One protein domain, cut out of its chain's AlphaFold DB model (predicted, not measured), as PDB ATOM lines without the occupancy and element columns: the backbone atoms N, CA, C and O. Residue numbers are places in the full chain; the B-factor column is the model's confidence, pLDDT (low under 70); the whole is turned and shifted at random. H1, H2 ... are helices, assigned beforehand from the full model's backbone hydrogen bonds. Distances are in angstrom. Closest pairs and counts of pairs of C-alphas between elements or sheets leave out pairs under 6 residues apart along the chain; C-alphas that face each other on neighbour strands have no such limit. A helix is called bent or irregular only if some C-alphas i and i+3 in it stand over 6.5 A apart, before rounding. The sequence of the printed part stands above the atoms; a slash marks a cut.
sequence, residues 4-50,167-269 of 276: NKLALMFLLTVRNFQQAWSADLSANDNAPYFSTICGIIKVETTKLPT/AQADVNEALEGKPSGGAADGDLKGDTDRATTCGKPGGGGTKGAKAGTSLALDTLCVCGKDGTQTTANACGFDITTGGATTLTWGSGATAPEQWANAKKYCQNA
ATOM      1  N   ASN A   4       3.355   5.817 -66.658       30.73
ATOM      2  CA  ASN A   4       2.284   6.277 -65.773       30.73
ATOM      3  C   ASN A   4       1.341   5.184 -65.239       30.73
ATOM      4  O   ASN A   4       0.596   5.460 -64.303       30.73
ATOM      5  N   LYS A   5       1.331   3.962 -65.793       29.12
ATOM      6  CA  LYS A   5       0.451   2.887 -65.283       29.12
ATOM      7  C   LYS A   5       1.059   2.079 -64.130       29.12
ATOM      8  O   LYS A   5       0.309   1.631 -63.269       29.12
ATOM      9  N   LEU A   6       2.387   1.956 -64.067       33.25
ATOM     10  CA  LEU A   6       3.089   1.278 -62.965       33.25
ATOM     11  C   LEU A   6       3.070   2.123 -61.682       33.25
ATOM     12  O   LEU A   6       2.777   1.605 -60.607       33.25
ATOM     13  N   ALA A   7       3.242   3.444 -61.808       31.03
ATOM     14  CA  ALA A   7       3.156   4.375 -60.679       31.03
ATOM     15  C   ALA A   7       1.763   4.399 -60.014       31.03
ATOM     16  O   ALA A   7       1.650   4.593 -58.805       31.03
ATOM     17  N   LEU A   8       0.694   4.161 -60.785       25.73
ATOM     18  CA  LEU A   8      -0.679   4.186 -60.273       25.73
ATOM     19  C   LEU A   8      -1.054   2.908 -59.496       25.73
ATOM     20  O   LEU A   8      -1.841   2.983 -58.555       25.73
ATOM     21  N   MET A   9      -0.467   1.752 -59.837       32.62
ATOM     22  CA  MET A   9      -0.630   0.522 -59.043       32.62
ATOM     23  C   MET A   9       0.119   0.595 -57.706       32.62
ATOM     24  O   MET A   9      -0.388   0.095 -56.705       32.62
ATOM     25  N   PHE A  10       1.265   1.283 -57.663       37.47
ATOM     26  CA  PHE A  10       2.048   1.484 -56.437       37.47
ATOM     27  C   PHE A  10       1.329   2.368 -55.400       37.47
ATOM     28  O   PHE A  10       1.520   2.206 -54.200       37.47
ATOM     29  N   LEU A  11       0.459   3.284 -55.845       29.80
ATOM     30  CA  LEU A  11      -0.294   4.192 -54.967       29.80
ATOM     31  C   LEU A  11      -1.543   3.553 -54.332       29.80
ATOM     32  O   LEU A  11      -2.000   4.018 -53.288       29.80
ATOM     33  N   LEU A  12      -2.090   2.482 -54.916       28.22
ATOM     34  CA  LEU A  12      -3.310   1.830 -54.416       28.22
ATOM     35  C   LEU A  12      -3.052   0.794 -53.307       28.22
ATOM     36  O   LEU A  12      -3.990   0.397 -52.619       28.22
ATOM     37  N   THR A  13      -1.800   0.399 -53.070       41.28
ATOM     38  CA  THR A  13      -1.421  -0.532 -51.988       41.28
ATOM     39  C   THR A  13      -1.107   0.175 -50.663       41.28
ATOM     40  O   THR A  13      -1.112  -0.460 -49.610       41.28
ATOM     41  N   VAL A  14      -0.916   1.502 -50.671       41.88
ATOM     42  CA  VAL A  14      -0.380   2.278 -49.532       41.88
ATOM     43  C   VAL A  14      -1.328   2.336 -48.320       41.88
ATOM     44  O   VAL A  14      -0.874   2.497 -47.191       41.88
ATOM     45  N   ARG A  15      -2.646   2.147 -48.499       34.94
ATOM     46  CA  ARG A  15      -3.613   2.216 -47.380       34.94
ATOM     47  C   ARG A  15      -3.580   1.023 -46.422       34.94
ATOM     48  O   ARG A  15      -4.048   1.164 -45.299       34.94
ATOM     49  N   ASN A  16      -3.023  -0.118 -46.826       35.84
ATOM     50  CA  ASN A  16      -3.042  -1.326 -45.996       35.84
ATOM     51  C   ASN A  16      -1.812  -1.460 -45.076       35.84
ATOM     52  O   ASN A  16      -1.860  -2.230 -44.128       35.84
ATOM     53  N   PHE A  17      -0.748  -0.671 -45.264       44.16
ATOM     54  CA  PHE A  17       0.512  -0.792 -44.507       44.16
ATOM     55  C   PHE A  17       0.487  -0.229 -43.069       44.16
ATOM     56  O   PHE A  17       1.530  -0.142 -42.423       44.16
ATOM     57  N   GLN A  18      -0.676   0.153 -42.530       42.53
ATOM     58  CA  GLN A  18      -0.759   0.762 -41.193       42.53
ATOM     59  C   GLN A  18      -0.541  -0.222 -40.027       42.53
ATOM     60  O   GLN A  18      -0.332   0.246 -38.912       42.53
ATOM     61  N   GLN A  19      -0.550  -1.545 -40.251       41.84
ATOM     62  CA  GLN A  19      -0.410  -2.537 -39.167       41.84
ATOM     63  C   GLN A  19       0.963  -3.217 -39.069       41.84
ATOM     64  O   GLN A  19       1.179  -3.983 -38.139       41.84
ATOM     65  N   ALA A  20       1.935  -2.897 -39.930       43.19
ATOM     66  CA  ALA A  20       3.263  -3.532 -39.880       43.19
ATOM     67  C   ALA A  20       4.149  -3.086 -38.692       43.19
ATOM     68  O   ALA A  20       5.353  -3.337 -38.677       43.19
ATOM     69  N   TRP A  21       3.565  -2.390 -37.714       53.31
ATOM     70  CA  TRP A  21       4.246  -1.683 -36.635       53.31
ATOM     71  C   TRP A  21       3.623  -2.022 -35.281       53.31
ATOM     72  O   TRP A  21       2.939  -1.205 -34.668       53.31
ATOM     73  N   SER A  22       3.901  -3.229 -34.800       45.03
ATOM     74  CA  SER A  22       3.941  -3.494 -33.364       45.03
ATOM     75  C   SER A  22       5.407  -3.553 -32.933       45.03
ATOM     76  O   SER A  22       6.246  -4.091 -33.662       45.03
ATOM     77  N   ALA A  23       5.722  -2.988 -31.760       48.81
ATOM     78  CA  ALA A  23       7.029  -3.155 -31.109       48.81
ATOM     79  C   ALA A  23       7.343  -4.641 -30.838       48.81
ATOM     80  O   ALA A  23       8.506  -5.017 -30.770       48.81
ATOM     81  N   ASP A  24       6.299  -5.471 -30.790       57.84
ATOM     82  CA  ASP A  24       6.350  -6.925 -30.821       57.84
ATOM     83  C   ASP A  24       5.517  -7.423 -32.003       57.84
ATOM     84  O   ASP A  24       4.288  -7.492 -31.921       57.84
ATOM     85  N   LEU A  25       6.169  -7.734 -33.125       64.44
ATOM     86  CA  LEU A  25       5.509  -8.500 -34.181       64.44
ATOM     87  C   LEU A  25       5.284  -9.919 -33.658       64.44
ATOM     88  O   LEU A  25       6.231 -10.586 -33.238       64.44
ATOM     89  N   SER A  26       4.045 -10.387 -33.708       76.25
ATOM     90  CA  SER A  26       3.723 -11.797 -33.529       76.25
ATOM     91  C   SER A  26       3.953 -12.559 -34.832       76.25
ATOM     92  O   SER A  26       4.118 -11.992 -35.919       76.25
ATOM     93  N   ALA A  27       4.027 -13.885 -34.730       80.56
ATOM     94  CA  ALA A  27       4.137 -14.722 -35.914       80.56
ATOM     95  C   ALA A  27       2.925 -14.503 -36.836       80.56
ATOM     96  O   ALA A  27       1.785 -14.558 -36.381       80.56
ATOM     97  N   ASN A  28       3.188 -14.343 -38.134       81.19
ATOM     98  CA  ASN A  28       2.215 -14.105 -39.206       81.19
ATOM     99  C   ASN A  28       1.538 -12.725 -39.254       81.19
ATOM    100  O   ASN A  28       0.794 -12.498 -40.209       81.19
ATOM    101  N   ASP A  29       1.811 -11.797 -38.330       81.00
ATOM    102  CA  ASP A  29       1.190 -10.456 -38.332       81.00
ATOM    103  C   ASP A  29       1.341  -9.735 -39.679       81.00
ATOM    104  O   ASP A  29       0.441  -9.038 -40.145       81.00
ATOM    105  N   ASN A  30       2.471  -9.965 -40.346       81.38
ATOM    106  CA  ASN A  30       2.815  -9.339 -41.610       81.38
ATOM    107  C   ASN A  30       2.680 -10.261 -42.827       81.38
ATOM    108  O   ASN A  30       2.968  -9.829 -43.947       81.38
ATOM    109  N   ALA A  31       2.218 -11.503 -42.657       76.12
ATOM    110  CA  ALA A  31       2.063 -12.449 -43.763       76.12
ATOM    111  C   ALA A  31       1.149 -11.922 -44.894       76.12
ATOM    112  O   ALA A  31       1.537 -12.040 -46.061       76.12
ATOM    113  N   PRO A  32      -0.000 -11.264 -44.619       68.94
ATOM    114  CA  PRO A  32      -0.839 -10.700 -45.679       68.94
ATOM    115  C   PRO A  32      -0.136  -9.594 -46.481       68.94
ATOM    116  O   PRO A  32      -0.219  -9.575 -47.709       68.94
ATOM    117  N   TYR A  33       0.608  -8.707 -45.817       70.25
ATOM    118  CA  TYR A  33       1.343  -7.621 -46.479       70.25
ATOM    119  C   TYR A  33       2.502  -8.155 -47.309       70.25
ATOM    120  O   TYR A  33       2.673  -7.787 -48.475       70.25
ATOM    121  N   PHE A  34       3.249  -9.091 -46.732       77.56
ATOM    122  CA  PHE A  34       4.347  -9.736 -47.420       77.56
ATOM    123  C   PHE A  34       3.877 -10.542 -48.630       77.56
ATOM    124  O   PHE A  34       4.548 -10.502 -49.651       77.56
ATOM    125  N   SER A  35       2.703 -11.183 -48.591       66.31
ATOM    126  CA  SER A  35       2.171 -11.929 -49.745       66.31
ATOM    127  C   SER A  35       2.053 -11.076 -51.018       66.31
ATOM    128  O   SER A  35       2.317 -11.559 -52.120       66.31
ATOM    129  N   THR A  36       1.751  -9.781 -50.870       59.59
ATOM    130  CA  THR A  36       1.675  -8.837 -51.995       59.59
ATOM    131  C   THR A  36       3.067  -8.528 -52.547       59.59
ATOM    132  O   THR A  36       3.283  -8.621 -53.753       59.59
ATOM    133  N   ILE A  37       4.031  -8.232 -51.667       64.25
ATOM    134  CA  ILE A  37       5.445  -8.025 -52.029       64.25
ATOM    135  C   ILE A  37       6.000  -9.284 -52.714       64.25
ATOM    136  O   ILE A  37       6.680  -9.212 -53.733       64.25
ATOM    137  N   CYS A  38       5.634 -10.453 -52.203       64.56
ATOM    138  CA  CYS A  38       6.069 -11.758 -52.672       64.56
ATOM    139  C   CYS A  38       5.589 -12.075 -54.096       64.56
ATOM    140  O   CYS A  38       6.345 -12.632 -54.892       64.56
ATOM    141  N   GLY A  39       4.370 -11.654 -54.456       51.72
ATOM    142  CA  GLY A  39       3.875 -11.723 -55.831       51.72
ATOM    143  C   GLY A  39       4.729 -10.906 -56.805       51.72
ATOM    144  O   GLY A  39       5.055 -11.393 -57.885       51.72
ATOM    145  N   ILE A  40       5.155  -9.706 -56.396       53.03
ATOM    146  CA  ILE A  40       6.045  -8.849 -57.193       53.03
ATOM    147  C   ILE A  40       7.431  -9.494 -57.305       53.03
ATOM    148  O   ILE A  40       7.937  -9.661 -58.409       53.03
ATOM    149  N   ILE A  41       8.007  -9.970 -56.195       59.78
ATOM    150  CA  ILE A  41       9.298 -10.679 -56.193       59.78
ATOM    151  C   ILE A  41       9.260 -11.903 -57.115       59.78
ATOM    152  O   ILE A  41      10.210 -12.140 -57.859       59.78
ATOM    153  N   LYS A  42       8.178 -12.691 -57.114       61.41
ATOM    154  CA  LYS A  42       8.046 -13.852 -58.009       61.41
ATOM    155  C   LYS A  42       8.091 -13.432 -59.483       61.41
ATOM    156  O   LYS A  42       8.781 -14.074 -60.273       61.41
ATOM    157  N   VAL A  43       7.402 -12.350 -59.849       51.72
ATOM    158  CA  VAL A  43       7.416 -11.811 -61.221       51.72
ATOM    159  C   VAL A  43       8.811 -11.311 -61.600       51.72
ATOM    160  O   VAL A  43       9.353 -11.747 -62.609       51.72
ATOM    161  N   GLU A  44       9.422 -10.480 -60.761       51.91
ATOM    162  CA  GLU A  44      10.722  -9.840 -61.019       51.91
ATOM    163  C   GLU A  44      11.905 -10.828 -60.987       51.91
ATOM    164  O   GLU A  44      12.936 -10.617 -61.620       51.91
ATOM    165  N   THR A  45      11.774 -11.947 -60.264       54.84
ATOM    166  CA  THR A  45      12.798 -13.009 -60.224       54.84
ATOM    167  C   THR A  45      12.584 -14.111 -61.252       54.84
ATOM    168  O   THR A  45      13.443 -14.989 -61.399       54.84
ATOM    169  N   THR A  46      11.471 -14.072 -61.986       51.94
ATOM    170  CA  THR A  46      11.308 -14.904 -63.173       51.94
ATOM    171  C   THR A  46      12.372 -14.466 -64.167       51.94
ATOM    172  O   THR A  46      12.397 -13.310 -64.580       51.94
ATOM    173  N   LYS A  47      13.291 -15.378 -64.511       45.31
ATOM    174  CA  LYS A  47      14.400 -15.064 -65.417       45.31
ATOM    175  C   LYS A  47      13.839 -14.431 -66.682       45.31
ATOM    176  O   LYS A  47      13.058 -15.070 -67.392       45.31
ATOM    177  N   LEU A  48      14.272 -13.204 -66.970       36.41
ATOM    178  CA  LEU A  48      14.100 -12.654 -68.302       36.41
ATOM    179  C   LEU A  48      14.713 -13.665 -69.285       36.41
ATOM    180  O   LEU A  48      15.793 -14.202 -69.003       36.41
ATOM    181  N   PRO A  49      14.019 -13.993 -70.388       35.28
ATOM    182  CA  PRO A  49      14.534 -14.947 -71.357       35.28
ATOM    183  C   PRO A  49      15.931 -14.508 -71.788       35.28
ATOM    184  O   PRO A  49      16.165 -13.332 -72.089       35.28
ATOM    185  N   THR A  50      16.883 -15.439 -71.770       33.06
ATOM    186  CA  THR A  50      18.238 -15.118 -72.205       33.06
ATOM    187  C   THR A  50      18.227 -14.926 -73.716       33.06
ATOM    188  O   THR A  50      17.484 -15.591 -74.429       33.06
ATOM    189  N   ALA A 167      17.189  -3.465 -68.944       48.00
ATOM    190  CA  ALA A 167      16.002  -3.943 -68.240       48.00
ATOM    191  C   ALA A 167      16.352  -4.880 -67.074       48.00
ATOM    192  O   ALA A 167      15.774  -4.758 -66.004       48.00
ATOM    193  N   GLN A 168      17.317  -5.790 -67.239       52.56
ATOM    194  CA  GLN A 168      17.771  -6.646 -66.142       52.56
ATOM    195  C   GLN A 168      18.454  -5.837 -65.030       52.56
ATOM    196  O   GLN A 168      18.292  -6.170 -63.858       52.56
ATOM    197  N   ALA A 169      19.205  -4.792 -65.385       55.69
ATOM    198  CA  ALA A 169      19.821  -3.883 -64.428       55.69
ATOM    199  C   ALA A 169      18.764  -3.079 -63.655       55.69
ATOM    200  O   ALA A 169      18.827  -3.040 -62.431       55.69
ATOM    201  N   ASP A 170      17.748  -2.552 -64.341       53.62
ATOM    202  CA  ASP A 170      16.618  -1.835 -63.736       53.62
ATOM    203  C   ASP A 170      15.812  -2.755 -62.798       53.62
ATOM    204  O   ASP A 170      15.444  -2.364 -61.692       53.62
ATOM    205  N   VAL A 171      15.586  -4.011 -63.207       56.31
ATOM    206  CA  VAL A 171      14.935  -5.046 -62.385       56.31
ATOM    207  C   VAL A 171      15.760  -5.350 -61.134       56.31
ATOM    208  O   VAL A 171      15.222  -5.409 -60.029       56.31
ATOM    209  N   ASN A 172      17.077  -5.517 -61.273       60.31
ATOM    210  CA  ASN A 172      17.962  -5.764 -60.133       60.31
ATOM    211  C   ASN A 172      18.031  -4.557 -59.186       60.31
ATOM    212  O   ASN A 172      18.077  -4.733 -57.968       60.31
ATOM    213  N   GLU A 173      18.017  -3.339 -59.726       68.06
ATOM    214  CA  GLU A 173      17.976  -2.107 -58.943       68.06
ATOM    215  C   GLU A 173      16.661  -1.989 -58.163       68.06
ATOM    216  O   GLU A 173      16.689  -1.752 -56.958       68.06
ATOM    217  N   ALA A 174      15.519  -2.271 -58.792       62.97
ATOM    218  CA  ALA A 174      14.225  -2.297 -58.109       62.97
ATOM    219  C   ALA A 174      14.139  -3.408 -57.046       62.97
ATOM    220  O   ALA A 174      13.576  -3.204 -55.965       62.97
ATOM    221  N   LEU A 175      14.707  -4.584 -57.327       67.38
ATOM    222  CA  LEU A 175      14.710  -5.714 -56.402       67.38
ATOM    223  C   LEU A 175      15.613  -5.474 -55.196       67.38
ATOM    224  O   LEU A 175      15.179  -5.669 -54.067       67.38
ATOM    225  N   GLU A 176      16.866  -5.087 -55.420       79.31
ATOM    226  CA  GLU A 176      17.914  -5.160 -54.395       79.31
ATOM    227  C   GLU A 176      18.631  -3.823 -54.157       79.31
ATOM    228  O   GLU A 176      19.535  -3.760 -53.333       79.31
ATOM    229  N   GLY A 177      18.250  -2.744 -54.849       72.06
ATOM    230  CA  GLY A 177      18.938  -1.447 -54.777       72.06
ATOM    231  C   GLY A 177      20.298  -1.442 -55.479       72.06
ATOM    232  O   GLY A 177      21.091  -0.524 -55.285       72.06
ATOM    233  N   LYS A 178      20.587  -2.482 -56.274       80.12
ATOM    234  CA  LYS A 178      21.881  -2.702 -56.921       80.12
ATOM    235  C   LYS A 178      21.700  -3.201 -58.355       80.12
ATOM    236  O   LYS A 178      21.318  -4.357 -58.536       80.12
ATOM    237  N   PRO A 179      22.066  -2.410 -59.378       66.81
ATOM    238  CA  PRO A 179      21.866  -2.788 -60.780       66.81
ATOM    239  C   PRO A 179      22.549  -4.101 -61.197       66.81
ATOM    240  O   PRO A 179      22.046  -4.851 -62.031       66.81
ATOM    241  N   SER A 180      23.694  -4.441 -60.597       76.69
ATOM    242  CA  SER A 180      24.370  -5.712 -60.892       76.69
ATOM    243  C   SER A 180      23.703  -6.935 -60.247       76.69
ATOM    244  O   SER A 180      24.105  -8.059 -60.543       76.69
ATOM    245  N   GLY A 181      22.729  -6.730 -59.354       76.81
ATOM    246  CA  GLY A 181      22.196  -7.760 -58.465       76.81
ATOM    247  C   GLY A 181      23.231  -8.245 -57.447       76.81
ATOM    248  O   GLY A 181      24.382  -7.792 -57.439       76.81
ATOM    249  N   GLY A 182      22.815  -9.164 -56.572       82.69
ATOM    250  CA  GLY A 182      23.675  -9.704 -55.519       82.69
ATOM    251  C   GLY A 182      24.049  -8.615 -54.521       82.69
ATOM    252  O   GLY A 182      25.233  -8.319 -54.324       82.69
ATOM    253  N   ALA A 183      23.036  -7.947 -53.970       87.31
ATOM    254  CA  ALA A 183      23.240  -6.934 -52.945       87.31
ATOM    255  C   ALA A 183      23.982  -7.522 -51.733       87.31
ATOM    256  O   ALA A 183      23.654  -8.604 -51.252       87.31
ATOM    257  N   ALA A 184      25.014  -6.812 -51.288       91.62
ATOM    258  CA  ALA A 184      25.797  -7.108 -50.096       91.62
ATOM    259  C   ALA A 184      25.355  -6.200 -48.936       91.62
ATOM    260  O   ALA A 184      24.514  -5.320 -49.119       91.62
ATOM    261  N   ASP A 185      25.944  -6.377 -47.753       91.00
ATOM    262  CA  ASP A 185      25.581  -5.641 -46.533       91.00
ATOM    263  C   ASP A 185      25.475  -4.126 -46.761       91.00
ATOM    264  O   ASP A 185      24.468  -3.506 -46.432       91.00
ATOM    265  N   GLY A 186      26.483  -3.528 -47.405       89.44
ATOM    266  CA  GLY A 186      26.502  -2.090 -47.679       89.44
ATOM    267  C   GLY A 186      25.386  -1.610 -48.616       89.44
ATOM    268  O   GLY A 186      24.949  -0.468 -48.492       89.44
ATOM    269  N   ASP A 187      24.907  -2.477 -49.511       90.12
ATOM    270  CA  ASP A 187      23.834  -2.173 -50.465       90.12
ATOM    271  C   ASP A 187      22.454  -2.194 -49.775       90.12
ATOM    272  O   ASP A 187      21.576  -1.397 -50.101       90.12
ATOM    273  N   LEU A 188      22.281  -3.069 -48.776       91.62
ATOM    274  CA  LEU A 188      21.045  -3.225 -47.991       91.62
ATOM    275  C   LEU A 188      21.120  -2.564 -46.608       91.62
ATOM    276  O   LEU A 188      20.323  -2.860 -45.715       91.62
ATOM    277  N   LYS A 189      22.071  -1.651 -46.423       93.25
ATOM    278  CA  LYS A 189      22.228  -0.888 -45.191       93.25
ATOM    279  C   LYS A 189      21.043   0.067 -44.981       93.25
ATOM    280  O   LYS A 189      20.711   0.901 -45.830       93.25
ATOM    281  N   GLY A 190      20.451  -0.033 -43.794       87.94
ATOM    282  CA  GLY A 190      19.472   0.910 -43.272       87.94
ATOM    283  C   GLY A 190      20.110   2.183 -42.711       87.94
ATOM    284  O   GLY A 190      21.282   2.483 -42.937       87.94
ATOM    285  N   ASP A 191      19.319   2.943 -41.965       89.12
ATOM    286  CA  ASP A 191      19.841   4.000 -41.099       89.12
ATOM    287  C   ASP A 191      20.229   3.388 -39.737       89.12
ATOM    288  O   ASP A 191      20.873   2.340 -39.692       89.12
ATOM    289  N   THR A 192      19.851   3.983 -38.611       87.62
ATOM    290  CA  THR A 192      20.229   3.476 -37.282       87.62
ATOM    291  C   THR A 192      19.427   2.258 -36.835       87.62
ATOM    292  O   THR A 192      19.973   1.343 -36.222       87.62
ATOM    293  N   ASP A 193      18.129   2.241 -37.125       88.56
ATOM    294  CA  ASP A 193      17.176   1.263 -36.613       88.56
ATOM    295  C   ASP A 193      16.007   1.087 -37.587       88.56
ATOM    296  O   ASP A 193      15.893   1.796 -38.591       88.56
ATOM    297  N   ARG A 194      15.113   0.135 -37.303       87.88
ATOM    298  CA  ARG A 194      13.933  -0.110 -38.139       87.88
ATOM    299  C   ARG A 194      13.076   1.139 -38.298       87.88
ATOM    300  O   ARG A 194      12.488   1.339 -39.350       87.88
ATOM    301  N   ALA A 195      12.977   1.986 -37.284       86.50
ATOM    302  CA  ALA A 195      12.084   3.132 -37.302       86.50
ATOM    303  C   ALA A 195      12.622   4.283 -38.143       86.50
ATOM    304  O   ALA A 195      11.870   4.887 -38.906       86.50
ATOM    305  N   THR A 196      13.917   4.558 -38.052       88.12
ATOM    306  CA  THR A 196      14.592   5.521 -38.929       88.12
ATOM    307  C   THR A 196      14.719   4.984 -40.352       88.12
ATOM    308  O   THR A 196      14.546   5.734 -41.309       88.12
ATOM    309  N   THR A 197      14.894   3.672 -40.520       88.50
ATOM    310  CA  THR A 197      14.989   3.025 -41.838       88.50
ATOM    311  C   THR A 197      13.634   2.938 -42.546       88.50
ATOM    312  O   THR A 197      13.499   3.364 -43.694       88.50
ATOM    313  N   CYS A 198      12.612   2.427 -41.859       87.25
ATOM    314  CA  CYS A 198      11.321   2.043 -42.434       87.25
ATOM    315  C   CYS A 198      10.191   3.048 -42.163       87.25
ATOM    316  O   CYS A 198       9.166   3.022 -42.842       87.25
ATOM    317  N   GLY A 199      10.380   3.967 -41.214       82.19
ATOM    318  CA  GLY A 199       9.401   4.984 -40.825       82.19
ATOM    319  C   GLY A 199       8.547   4.564 -39.636       82.19
ATOM    320  O   GLY A 199       8.585   3.423 -39.218       82.19
ATOM    321  N   LYS A 200       7.758   5.489 -39.080       78.50
ATOM    322  CA  LYS A 200       6.880   5.282 -37.915       78.50
ATOM    323  C   LYS A 200       5.424   5.618 -38.267       78.50
ATOM    324  O   LYS A 200       4.939   6.689 -37.889       78.50
ATOM    325  N   PRO A 201       4.685   4.735 -38.963       59.94
ATOM    326  CA  PRO A 201       3.290   4.994 -39.318       59.94
ATOM    327  C   PRO A 201       2.388   5.173 -38.083       59.94
ATOM    328  O   PRO A 201       1.539   6.059 -38.083       59.94
ATOM    329  N   GLY A 202       2.630   4.422 -36.999       58.53
ATOM    330  CA  GLY A 202       1.909   4.561 -35.721       58.53
ATOM    331  C   GLY A 202       2.341   5.752 -34.849       58.53
ATOM    332  O   GLY A 202       1.667   6.077 -33.878       58.53
ATOM    333  N   GLY A 203       3.445   6.426 -35.192       58.56
ATOM    334  CA  GLY A 203       4.021   7.552 -34.446       58.56
ATOM    335  C   GLY A 203       3.831   8.900 -35.143       58.56
ATOM    336  O   GLY A 203       4.759   9.700 -35.172       58.56
ATOM    337  N   GLY A 204       2.672   9.127 -35.768       62.44
ATOM    338  CA  GLY A 204       2.386  10.357 -36.518       62.44
ATOM    339  C   GLY A 204       2.759  10.311 -38.004       62.44
ATOM    340  O   GLY A 204       2.755  11.349 -38.661       62.44
ATOM    341  N   GLY A 205       3.060   9.130 -38.557       64.62
ATOM    342  CA  GLY A 205       3.253   8.958 -40.000       64.62
ATOM    343  C   GLY A 205       4.631   9.367 -40.522       64.62
ATOM    344  O   GLY A 205       4.763   9.659 -41.709       64.62
ATOM    345  N   THR A 206       5.662   9.413 -39.673       77.94
ATOM    346  CA  THR A 206       7.010   9.808 -40.108       77.94
ATOM    347  C   THR A 206       7.559   8.814 -41.129       77.94
ATOM    348  O   THR A 206       7.646   7.618 -40.853       77.94
ATOM    349  N   LYS A 207       7.953   9.305 -42.305       77.56
ATOM    350  CA  LYS A 207       8.578   8.490 -43.351       77.56
ATOM    351  C   LYS A 207       9.985   8.044 -42.923       77.56
ATOM    352  O   LYS A 207      10.732   8.840 -42.361       77.56
ATOM    353  N   GLY A 208      10.340   6.795 -43.221       80.69
ATOM    354  CA  GLY A 208      11.697   6.270 -43.047       80.69
ATOM    355  C   GLY A 208      12.635   6.643 -44.191       80.69
ATOM    356  O   GLY A 208      12.200   6.992 -45.288       80.69
ATOM    357  N   ALA A 209      13.936   6.538 -43.948       85.12
ATOM    358  CA  ALA A 209      14.969   6.900 -44.912       85.12
ATOM    359  C   ALA A 209      15.055   5.948 -46.120       85.12
ATOM    360  O   ALA A 209      15.516   6.367 -47.181       85.12
ATOM    361  N   LYS A 210      14.650   4.680 -45.964       81.44
ATOM    362  CA  LYS A 210      14.928   3.597 -46.927       81.44
ATOM    363  C   LYS A 210      13.712   2.762 -47.338       81.44
ATOM    364  O   LYS A 210      13.792   2.044 -48.326       81.44
ATOM    365  N   ALA A 211      12.580   2.847 -46.639       76.81
ATOM    366  CA  ALA A 211      11.351   2.228 -47.140       76.81
ATOM    367  C   ALA A 211      10.976   2.799 -48.524       76.81
ATOM    368  O   ALA A 211      10.990   4.016 -48.741       76.81
ATOM    369  N   GLY A 212      10.635   1.906 -49.447       63.28
ATOM    370  CA  GLY A 212      10.266   2.170 -50.833       63.28
ATOM    371  C   GLY A 212      11.442   2.341 -51.793       63.28
ATOM    372  O   GLY A 212      11.204   2.675 -52.951       63.28
ATOM    373  N   THR A 213      12.697   2.171 -51.353       72.44
ATOM    374  CA  THR A 213      13.862   2.315 -52.251       72.44
ATOM    375  C   THR A 213      14.217   1.031 -52.996       72.44
ATOM    376  O   THR A 213      14.808   1.109 -54.066       72.44
ATOM    377  N   SER A 214      13.878  -0.138 -52.448       76.31
ATOM    378  CA  SER A 214      13.956  -1.431 -53.137       76.31
ATOM    379  C   SER A 214      13.045  -2.455 -52.462       76.31
ATOM    380  O   SER A 214      12.741  -2.340 -51.272       76.31
ATOM    381  N   LEU A 215      12.655  -3.497 -53.198       73.00
ATOM    382  CA  LEU A 215      11.833  -4.581 -52.648       73.00
ATOM    383  C   LEU A 215      12.551  -5.356 -51.539       73.00
ATOM    384  O   LEU A 215      11.891  -5.837 -50.619       73.00
ATOM    385  N   ALA A 216      13.880  -5.459 -51.586       81.19
ATOM    386  CA  ALA A 216      14.679  -6.049 -50.520       81.19
ATOM    387  C   ALA A 216      14.541  -5.255 -49.217       81.19
ATOM    388  O   ALA A 216      14.253  -5.841 -48.174       81.19
ATOM    389  N   LEU A 217      14.668  -3.927 -49.268       81.81
ATOM    390  CA  LEU A 217      14.515  -3.079 -48.083       81.81
ATOM    391  C   LEU A 217      13.068  -3.053 -47.582       81.81
ATOM    392  O   LEU A 217      12.852  -3.151 -46.377       81.81
ATOM    393  N   ASP A 218      12.078  -3.040 -48.477       79.81
ATOM    394  CA  ASP A 218      10.665  -3.176 -48.096       79.81
ATOM    395  C   ASP A 218      10.382  -4.522 -47.426       79.81
ATOM    396  O   ASP A 218       9.705  -4.595 -46.398       79.81
ATOM    397  N   THR A 219      10.965  -5.596 -47.955       86.00
ATOM    398  CA  THR A 219      10.872  -6.933 -47.367       86.00
ATOM    399  C   THR A 219      11.511  -6.973 -45.986       86.00
ATOM    400  O   THR A 219      10.904  -7.497 -45.059       86.00
ATOM    401  N   LEU A 220      12.697  -6.391 -45.797       91.12
ATOM    402  CA  LEU A 220      13.353  -6.329 -44.486       91.12
ATOM    403  C   LEU A 220      12.567  -5.457 -43.498       91.12
ATOM    404  O   LEU A 220      12.463  -5.798 -42.321       91.12
ATOM    405  N   CYS A 221      11.945  -4.376 -43.964       87.69
ATOM    406  CA  CYS A 221      11.085  -3.535 -43.139       87.69
ATOM    407  C   CYS A 221       9.856  -4.279 -42.607       87.69
ATOM    408  O   CYS A 221       9.454  -4.067 -41.461       87.69
ATOM    409  N   VAL A 222       9.282  -5.169 -43.418       86.00
ATOM    410  CA  VAL A 222       8.075  -5.929 -43.072       86.00
ATOM    411  C   VAL A 222       8.415  -7.241 -42.352       86.00
ATOM    412  O   VAL A 222       7.730  -7.623 -41.408       86.00
ATOM    413  N   CYS A 223       9.496  -7.912 -42.738       89.12
ATOM    414  CA  CYS A 223       9.788  -9.287 -42.326       89.12
ATOM    415  C   CYS A 223      11.067  -9.451 -41.517       89.12
ATOM    416  O   CYS A 223      11.205 -10.468 -40.846       89.12
ATOM    417  N   GLY A 224      11.994  -8.492 -41.589       91.06
ATOM    418  CA  GLY A 224      13.327  -8.602 -41.002       91.06
ATOM    419  C   GLY A 224      13.292  -8.981 -39.525       91.06
ATOM    420  O   GLY A 224      12.396  -8.571 -38.786       91.06
ATOM    421  N   LYS A 225      14.303  -9.715 -39.073       92.62
ATOM    422  CA  LYS A 225      14.566  -9.981 -37.661       92.62
ATOM    423  C   LYS A 225      15.810  -9.208 -37.245       92.62
ATOM    424  O   LYS A 225      16.929  -9.645 -37.503       92.62
ATOM    425  N   ASP A 226      15.609  -8.076 -36.587       90.81
ATOM    426  CA  ASP A 226      16.671  -7.325 -35.909       90.81
ATOM    427  C   ASP A 226      16.700  -7.672 -34.410       90.81
ATOM    428  O   ASP A 226      16.046  -8.619 -33.957       90.81
ATOM    429  N   GLY A 227      17.518  -6.950 -33.641       88.62
ATOM    430  CA  GLY A 227      17.684  -7.188 -32.208       88.62
ATOM    431  C   GLY A 227      16.459  -6.826 -31.369       88.62
ATOM    432  O   GLY A 227      16.395  -7.241 -30.216       88.62
ATOM    433  N   THR A 228      15.501  -6.080 -31.925       84.69
ATOM    434  CA  THR A 228      14.322  -5.601 -31.194       84.69
ATOM    435  C   THR A 228      13.093  -6.469 -31.425       84.69
ATOM    436  O   THR A 228      12.284  -6.598 -30.515       84.69
ATOM    437  N   GLN A 229      12.961  -7.120 -32.586       83.50
ATOM    438  CA  GLN A 229      11.803  -7.986 -32.839       83.50
ATOM    439  C   GLN A 229      11.870  -9.281 -32.022       83.50
ATOM    440  O   GLN A 229      12.931  -9.893 -31.902       83.50
ATOM    441  N   THR A 230      10.734  -9.766 -31.532       82.31
ATOM    442  CA  THR A 230      10.643 -10.999 -30.729       82.31
ATOM    443  C   THR A 230      10.388 -12.266 -31.548       82.31
ATOM    444  O   THR A 230      10.642 -13.367 -31.063       82.31
ATOM    445  N   THR A 231       9.984 -12.141 -32.817       87.62
ATOM    446  CA  THR A 231       9.748 -13.274 -33.731       87.62
ATOM    447  C   THR A 231      10.550 -13.162 -35.025       87.62
ATOM    448  O   THR A 231      10.717 -12.069 -35.564       87.62
ATOM    449  N   ALA A 232      11.003 -14.303 -35.555       91.00
ATOM    450  CA  ALA A 232      11.551 -14.423 -36.912       91.00
ATOM    451  C   ALA A 232      10.475 -14.756 -37.966       91.00
ATOM    452  O   ALA A 232      10.747 -14.718 -39.162       91.00
ATOM    453  N   ASN A 233       9.242 -15.045 -37.524       91.12
ATOM    454  CA  ASN A 233       8.160 -15.567 -38.364       91.12
ATOM    455  C   ASN A 233       7.077 -14.522 -38.664       91.12
ATOM    456  O   ASN A 233       5.929 -14.880 -38.932       91.12
ATOM    457  N   ALA A 234       7.400 -13.227 -38.599       86.88
ATOM    458  CA  ALA A 234       6.418 -12.153 -38.773       86.88
ATOM    459  C   ALA A 234       5.674 -12.252 -40.120       86.88
ATOM    460  O   ALA A 234       4.491 -11.946 -40.201       86.88
ATOM    461  N   CYS A 235       6.342 -12.752 -41.160       87.06
ATOM    462  CA  CYS A 235       5.793 -12.887 -42.512       87.06
ATOM    463  C   CYS A 235       5.305 -14.298 -42.870       87.06
ATOM    464  O   CYS A 235       5.076 -14.590 -44.042       87.06
ATOM    465  N   GLY A 236       5.148 -15.173 -41.874       85.44
ATOM    466  CA  GLY A 236       4.665 -16.544 -42.056       85.44
ATOM    467  C   GLY A 236       5.699 -17.551 -42.551       85.44
ATOM    468  O   GLY A 236       5.357 -18.680 -42.890       85.44
ATOM    469  N   PHE A 237       6.972 -17.169 -42.535       90.56
ATOM    470  CA  PHE A 237       8.116 -18.059 -42.692       90.56
ATOM    471  C   PHE A 237       9.266 -17.552 -41.820       90.56
ATOM    472  O   PHE A 237       9.300 -16.367 -41.484       90.56
ATOM    473  N   ASP A 238      10.203 -18.436 -41.484       92.38
ATOM    474  CA  ASP A 238      11.389 -18.071 -40.712       92.38
ATOM    475  C   ASP A 238      12.419 -17.362 -41.595       92.38
ATOM    476  O   ASP A 238      13.129 -17.988 -42.394       92.38
ATOM    477  N   ILE A 239      12.519 -16.041 -41.427       92.62
ATOM    478  CA  ILE A 239      13.465 -15.216 -42.178       92.62
ATOM    479  C   ILE A 239      14.933 -15.468 -41.799       92.62
ATOM    480  O   ILE A 239      15.833 -15.120 -42.562       92.62
ATOM    481  N   THR A 240      15.190 -16.118 -40.661       92.88
ATOM    482  CA  THR A 240      16.533 -16.427 -40.140       92.88
ATOM    483  C   THR A 240      17.064 -17.803 -40.562       92.88
ATOM    484  O   THR A 240      18.169 -18.205 -40.190       92.88
ATOM    485  N   THR A 241      16.303 -18.531 -41.387       88.56
ATOM    486  CA  THR A 241      16.680 -19.853 -41.911       88.56
ATOM    487  C   THR A 241      18.098 -19.863 -42.509       88.56
ATOM    488  O   THR A 241      18.572 -18.882 -43.074       88.56
ATOM    489  N   GLY A 242      18.812 -20.988 -42.411       79.00
ATOM    490  CA  GLY A 242      20.132 -21.126 -43.042       79.00
ATOM    491  C   GLY A 242      21.257 -20.347 -42.351       79.00
ATOM    492  O   GLY A 242      22.316 -20.176 -42.945       79.00
ATOM    493  N   GLY A 243      21.049 -19.912 -41.104       75.25
ATOM    494  CA  GLY A 243      22.076 -19.265 -40.283       75.25
ATOM    495  C   GLY A 243      22.122 -17.743 -40.407       75.25
ATOM    496  O   GLY A 243      23.061 -17.133 -39.897       75.25
ATOM    497  N   ALA A 244      21.126 -17.121 -41.047       82.31
ATOM    498  CA  ALA A 244      20.990 -15.670 -41.058       82.31
ATOM    499  C   ALA A 244      20.707 -15.188 -39.627       82.31
ATOM    500  O   ALA A 244      19.644 -15.454 -39.072       82.31
ATOM    501  N   THR A 245      21.681 -14.526 -39.001       84.88
ATOM    502  CA  THR A 245      21.535 -14.046 -37.619       84.88
ATOM    503  C   THR A 245      20.813 -12.694 -37.576       84.88
ATOM    504  O   THR A 245      20.110 -12.313 -38.512       84.88
ATOM    505  N   THR A 246      20.911 -11.991 -36.452       91.31
ATOM    506  CA  THR A 246      20.220 -10.727 -36.209       91.31
ATOM    507  C   THR A 246      20.667  -9.627 -37.173       91.31
ATOM    508  O   THR A 246      21.836  -9.235 -37.181       91.31
ATOM    509  N   LEU A 247      19.703  -9.046 -37.891       92.38
ATOM    510  CA  LEU A 247      19.899  -7.884 -38.751       92.38
ATOM    511  C   LEU A 247      20.412  -6.690 -37.947       92.38
ATOM    512  O   LEU A 247      19.806  -6.286 -36.951       92.38
ATOM    513  N   THR A 248      21.487  -6.074 -38.440       94.56
ATOM    514  CA  THR A 248      21.979  -4.785 -37.942       94.56
ATOM    515  C   THR A 248      21.778  -3.713 -39.005       94.56
ATOM    516  O   THR A 248      22.533  -3.644 -39.971       94.56
ATOM    517  N   TRP A 249      20.781  -2.845 -38.820       92.44
ATOM    518  CA  TRP A 249      20.398  -1.822 -39.802       92.44
ATOM    519  C   TRP A 249      21.566  -0.929 -40.243       92.44
ATOM    520  O   TRP A 249      21.821  -0.808 -41.437       92.44
ATOM    521  N   GLY A 250      22.331  -0.386 -39.290       90.00
ATOM    522  CA  GLY A 250      23.398   0.580 -39.576       90.00
ATOM    523  C   GLY A 250      24.633   0.025 -40.288       90.00
ATOM    524  O   GLY A 250      25.425   0.810 -40.816       90.00
ATOM    525  N   SER A 251      24.820  -1.293 -40.328       92.31
ATOM    526  CA  SER A 251      25.872  -1.943 -41.126       92.31
ATOM    527  C   SER A 251      25.321  -2.732 -42.310       92.31
ATOM    528  O   SER A 251      26.083  -3.027 -43.222       92.31
ATOM    529  N   GLY A 252      24.030  -3.071 -42.295       91.50
ATOM    530  CA  GLY A 252      23.424  -4.029 -43.215       91.50
ATOM    531  C   GLY A 252      23.859  -5.476 -42.965       91.50
ATOM    532  O   GLY A 252      23.525  -6.348 -43.760       91.50
ATOM    533  N   ALA A 253      24.576  -5.754 -41.870       94.06
ATOM    534  CA  ALA A 253      25.032  -7.104 -41.560       94.06
ATOM    535  C   ALA A 253      23.841  -8.062 -41.469       94.06
ATOM    536  O   ALA A 253      22.868  -7.782 -40.760       94.06
ATOM    537  N   THR A 254      23.948  -9.195 -42.166       93.38
ATOM    538  CA  THR A 254      22.927 -10.249 -42.312       93.38
ATOM    539  C   THR A 254      21.671  -9.865 -43.107       93.38
ATOM    540  O   THR A 254      20.766 -10.687 -43.283       93.38
ATOM    541  N   ALA A 255      21.596  -8.625 -43.608       94.00
ATOM    542  CA  ALA A 255      20.500  -8.173 -44.460       94.00
ATOM    543  C   ALA A 255      20.418  -8.968 -45.775       94.00
ATOM    544  O   ALA A 255      19.308  -9.382 -46.128       94.00
ATOM    545  N   PRO A 256      21.536  -9.245 -46.484       93.81
ATOM    546  CA  PRO A 256      21.501 -10.051 -47.703       93.81
ATOM    547  C   PRO A 256      20.994 -11.474 -47.480       93.81
ATOM    548  O   PRO A 256      20.243 -11.990 -48.303       93.81
ATOM    549  N   GLU A 257      21.359 -12.110 -46.370       95.44
ATOM    550  CA  GLU A 257      20.957 -13.476 -46.041       95.44
ATOM    551  C   GLU A 257      19.465 -13.546 -45.709       95.44
ATOM    552  O   GLU A 257      18.747 -14.392 -46.249       95.44
ATOM    553  N   GLN A 258      18.966 -12.615 -44.888       95.56
ATOM    554  CA  GLN A 258      17.533 -12.513 -44.593       95.56
ATOM    555  C   GLN A 258      16.712 -12.186 -45.853       95.56
ATOM    556  O   GLN A 258      15.651 -12.778 -46.078       95.56
ATOM    557  N   TRP A 259      17.221 -11.311 -46.726       94.50
ATOM    558  CA  TRP A 259      16.630 -11.054 -48.042       94.50
ATOM    559  C   TRP A 259      16.609 -12.312 -48.919       94.50
ATOM    560  O   TRP A 259      15.569 -12.656 -49.486       94.50
ATOM    561  N   ALA A 260      17.725 -13.038 -49.008       92.81
ATOM    562  CA  ALA A 260      17.831 -14.251 -49.810       92.81
ATOM    563  C   ALA A 260      16.825 -15.322 -49.363       92.81
ATOM    564  O   ALA A 260      16.213 -15.983 -50.208       92.81
ATOM    565  N   ASN A 261      16.593 -15.454 -48.055       93.81
ATOM    566  CA  ASN A 261      15.576 -16.350 -47.506       93.81
ATOM    567  C   ASN A 261      14.162 -15.953 -47.935       93.81
ATOM    568  O   ASN A 261      13.404 -16.803 -48.406       93.81
ATOM    569  N   ALA A 262      13.821 -14.667 -47.836       90.44
ATOM    570  CA  ALA A 262      12.523 -14.155 -48.265       90.44
ATOM    571  C   ALA A 262      12.301 -14.338 -49.774       90.44
ATOM    572  O   ALA A 262      11.262 -14.839 -50.210       90.44
ATOM    573  N   LYS A 263      13.316 -14.017 -50.578       86.62
ATOM    574  CA  LYS A 263      13.320 -14.219 -52.030       86.62
ATOM    575  C   LYS A 263      13.108 -15.689 -52.389       86.62
ATOM    576  O   LYS A 263      12.249 -16.002 -53.214       86.62
ATOM    577  N   LYS A 264      13.825 -16.602 -51.727       88.00
ATOM    578  CA  LYS A 264      13.675 -18.054 -51.910       88.00
ATOM    579  C   LYS A 264      12.283 -18.541 -51.513       88.00
ATOM    580  O   LYS A 264      11.711 -19.369 -52.217       88.00
ATOM    581  N   TYR A 265      11.730 -18.039 -50.410       86.50
ATOM    582  CA  TYR A 265      10.362 -18.356 -50.005       86.50
ATOM    583  C   TYR A 265       9.360 -17.971 -51.106       86.50
ATOM    584  O   TYR A 265       8.553 -18.800 -51.521       86.50
ATOM    585  N   CYS A 266       9.491 -16.771 -51.675       76.06
ATOM    586  CA  CYS A 266       8.613 -16.291 -52.745       76.06
ATOM    587  C   CYS A 266       8.734 -17.052 -54.064       76.06
ATOM    588  O   CYS A 266       7.737 -17.248 -54.761       76.06
ATOM    589  N   GLN A 267       9.929 -17.533 -54.393       72.44
ATOM    590  CA  GLN A 267      10.153 -18.371 -55.572       72.44
ATOM    591  C   GLN A 267       9.514 -19.759 -55.436       72.44
ATOM    592  O   GLN A 267       9.055 -20.321 -56.427       72.44
ATOM    593  N   ASN A 268       9.440 -20.291 -54.214       71.81
ATOM    594  CA  ASN A 268       8.923 -21.633 -53.932       71.81
ATOM    595  C   ASN A 268       7.427 -21.664 -53.570       71.81
ATOM    596  O   ASN A 268       6.878 -22.740 -53.333       71.81
ATOM    597  N   ALA A 269       6.744 -20.516 -53.547       54.94
ATOM    598  CA  ALA A 269       5.361 -20.373 -53.081       54.94
ATOM    599  C   ALA A 269       4.276 -21.033 -53.974       54.94
ATOM    600  O   ALA A 269       3.093 -20.738 -53.830       54.94
TER     601      ALA A 269
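Overview. This is residues 4 to 50 and 167 to 269 of the 276 residues of the protein "Variant surface glycoprotein" of Trypanosoma brucei (UniProt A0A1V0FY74). A short helix, H6, sits in the middle of a rounded body, with H3 nearly side by side with it and H7 crossing both. H4 meets the first end of H6 nearly in line, H5 packs on H6 from another side, long loops wrap round these helices, and H1 and H2 trail along the outside, where residues 4 to 9 of H1 stick out. The 150 printed residues have seven named helices, H1 to H7 in order, and no named strand; the class is all helix, though under half of the residues, 69, are in named elements. The whole is compact, with a radius of gyration of the C-alphas of 14.4 A and spans of 44 by 36 by 28 A.

Arrangement. H1, residues 4 to 12, and H2, residues 14 to 19, meet only through their link. H2 is irregular, with C-alphas 16 and 19 7.4 A apart. It is close to but not clearly touching H3, residues 31 to 45; the closest C-alphas, of Phe 17 and Tyr 33, are 7.2 A apart. With residues 41 to 44 alone, H3 only just touches H4, residues 167 to 176, with 3 pairs of C-alphas within 8 A; the closest are those of Glu 44 and Val 171, 6.5 A. H5, residues 194 to 198, touches the hub H6, residues 215 to 223, closest at the C-alphas of Cys 198 and Cys 221, 5.6 A. H3 touches H6 at a shallow tilt of 21 degrees, opposite ways, with the C-alphas of Phe 34 and Val 222 closest at 6.9 A. H4 and H6 touch only at their ends, closest at the C-alphas of Leu 175 and Leu 215, 4.9 A. H7, residues 255 to 269, is about perpendicular to H6 at 90 degrees and touches it, closest at the C-alphas of Ala 216 and Trp 259, 5.9 A. With residues 263 to 267 alone, H7 touches H3, closest at the C-alphas of Cys 38 and Cys 266, 5.2 A. Every O i to N i+4 pair is within hydrogen-bond range in H4, H5, H6 and H7, against 10 of 11 in H3, 2 of 5 in H1 and 0 of 2 in H2; the O i to N i+3 pairs within range are 2 of 6 in H1 and 0 of 3 in H2.

Along the chain. H1 begins at C-alpha 4, (2.284, 6.277, -65.773), and is 13.4 A long. H3 is 19.7 A long, and H4 14.0 A. H6 begins at C-alpha 215, (11.833, -4.581, -52.648). H7, 21.3 A long, ends at C-alpha 269, (5.361, -20.373, -53.081).

Size, cuts and confidence. The C-alphas of Thr 50 and Gly 204, 46.6 A apart, are the two farthest apart. Residues 51 to 166 are not printed, and C-alphas 50 and 167 are 12.1 A apart across the cut. The links H2 to H3, H4 to H5, H5 to H6 and H6 to H7 are long, the last with 31 residues. The mean pLDDT of the printed part is 72.3; 56 residues are under 70, among them residues 4 to 25 and 35 to 50.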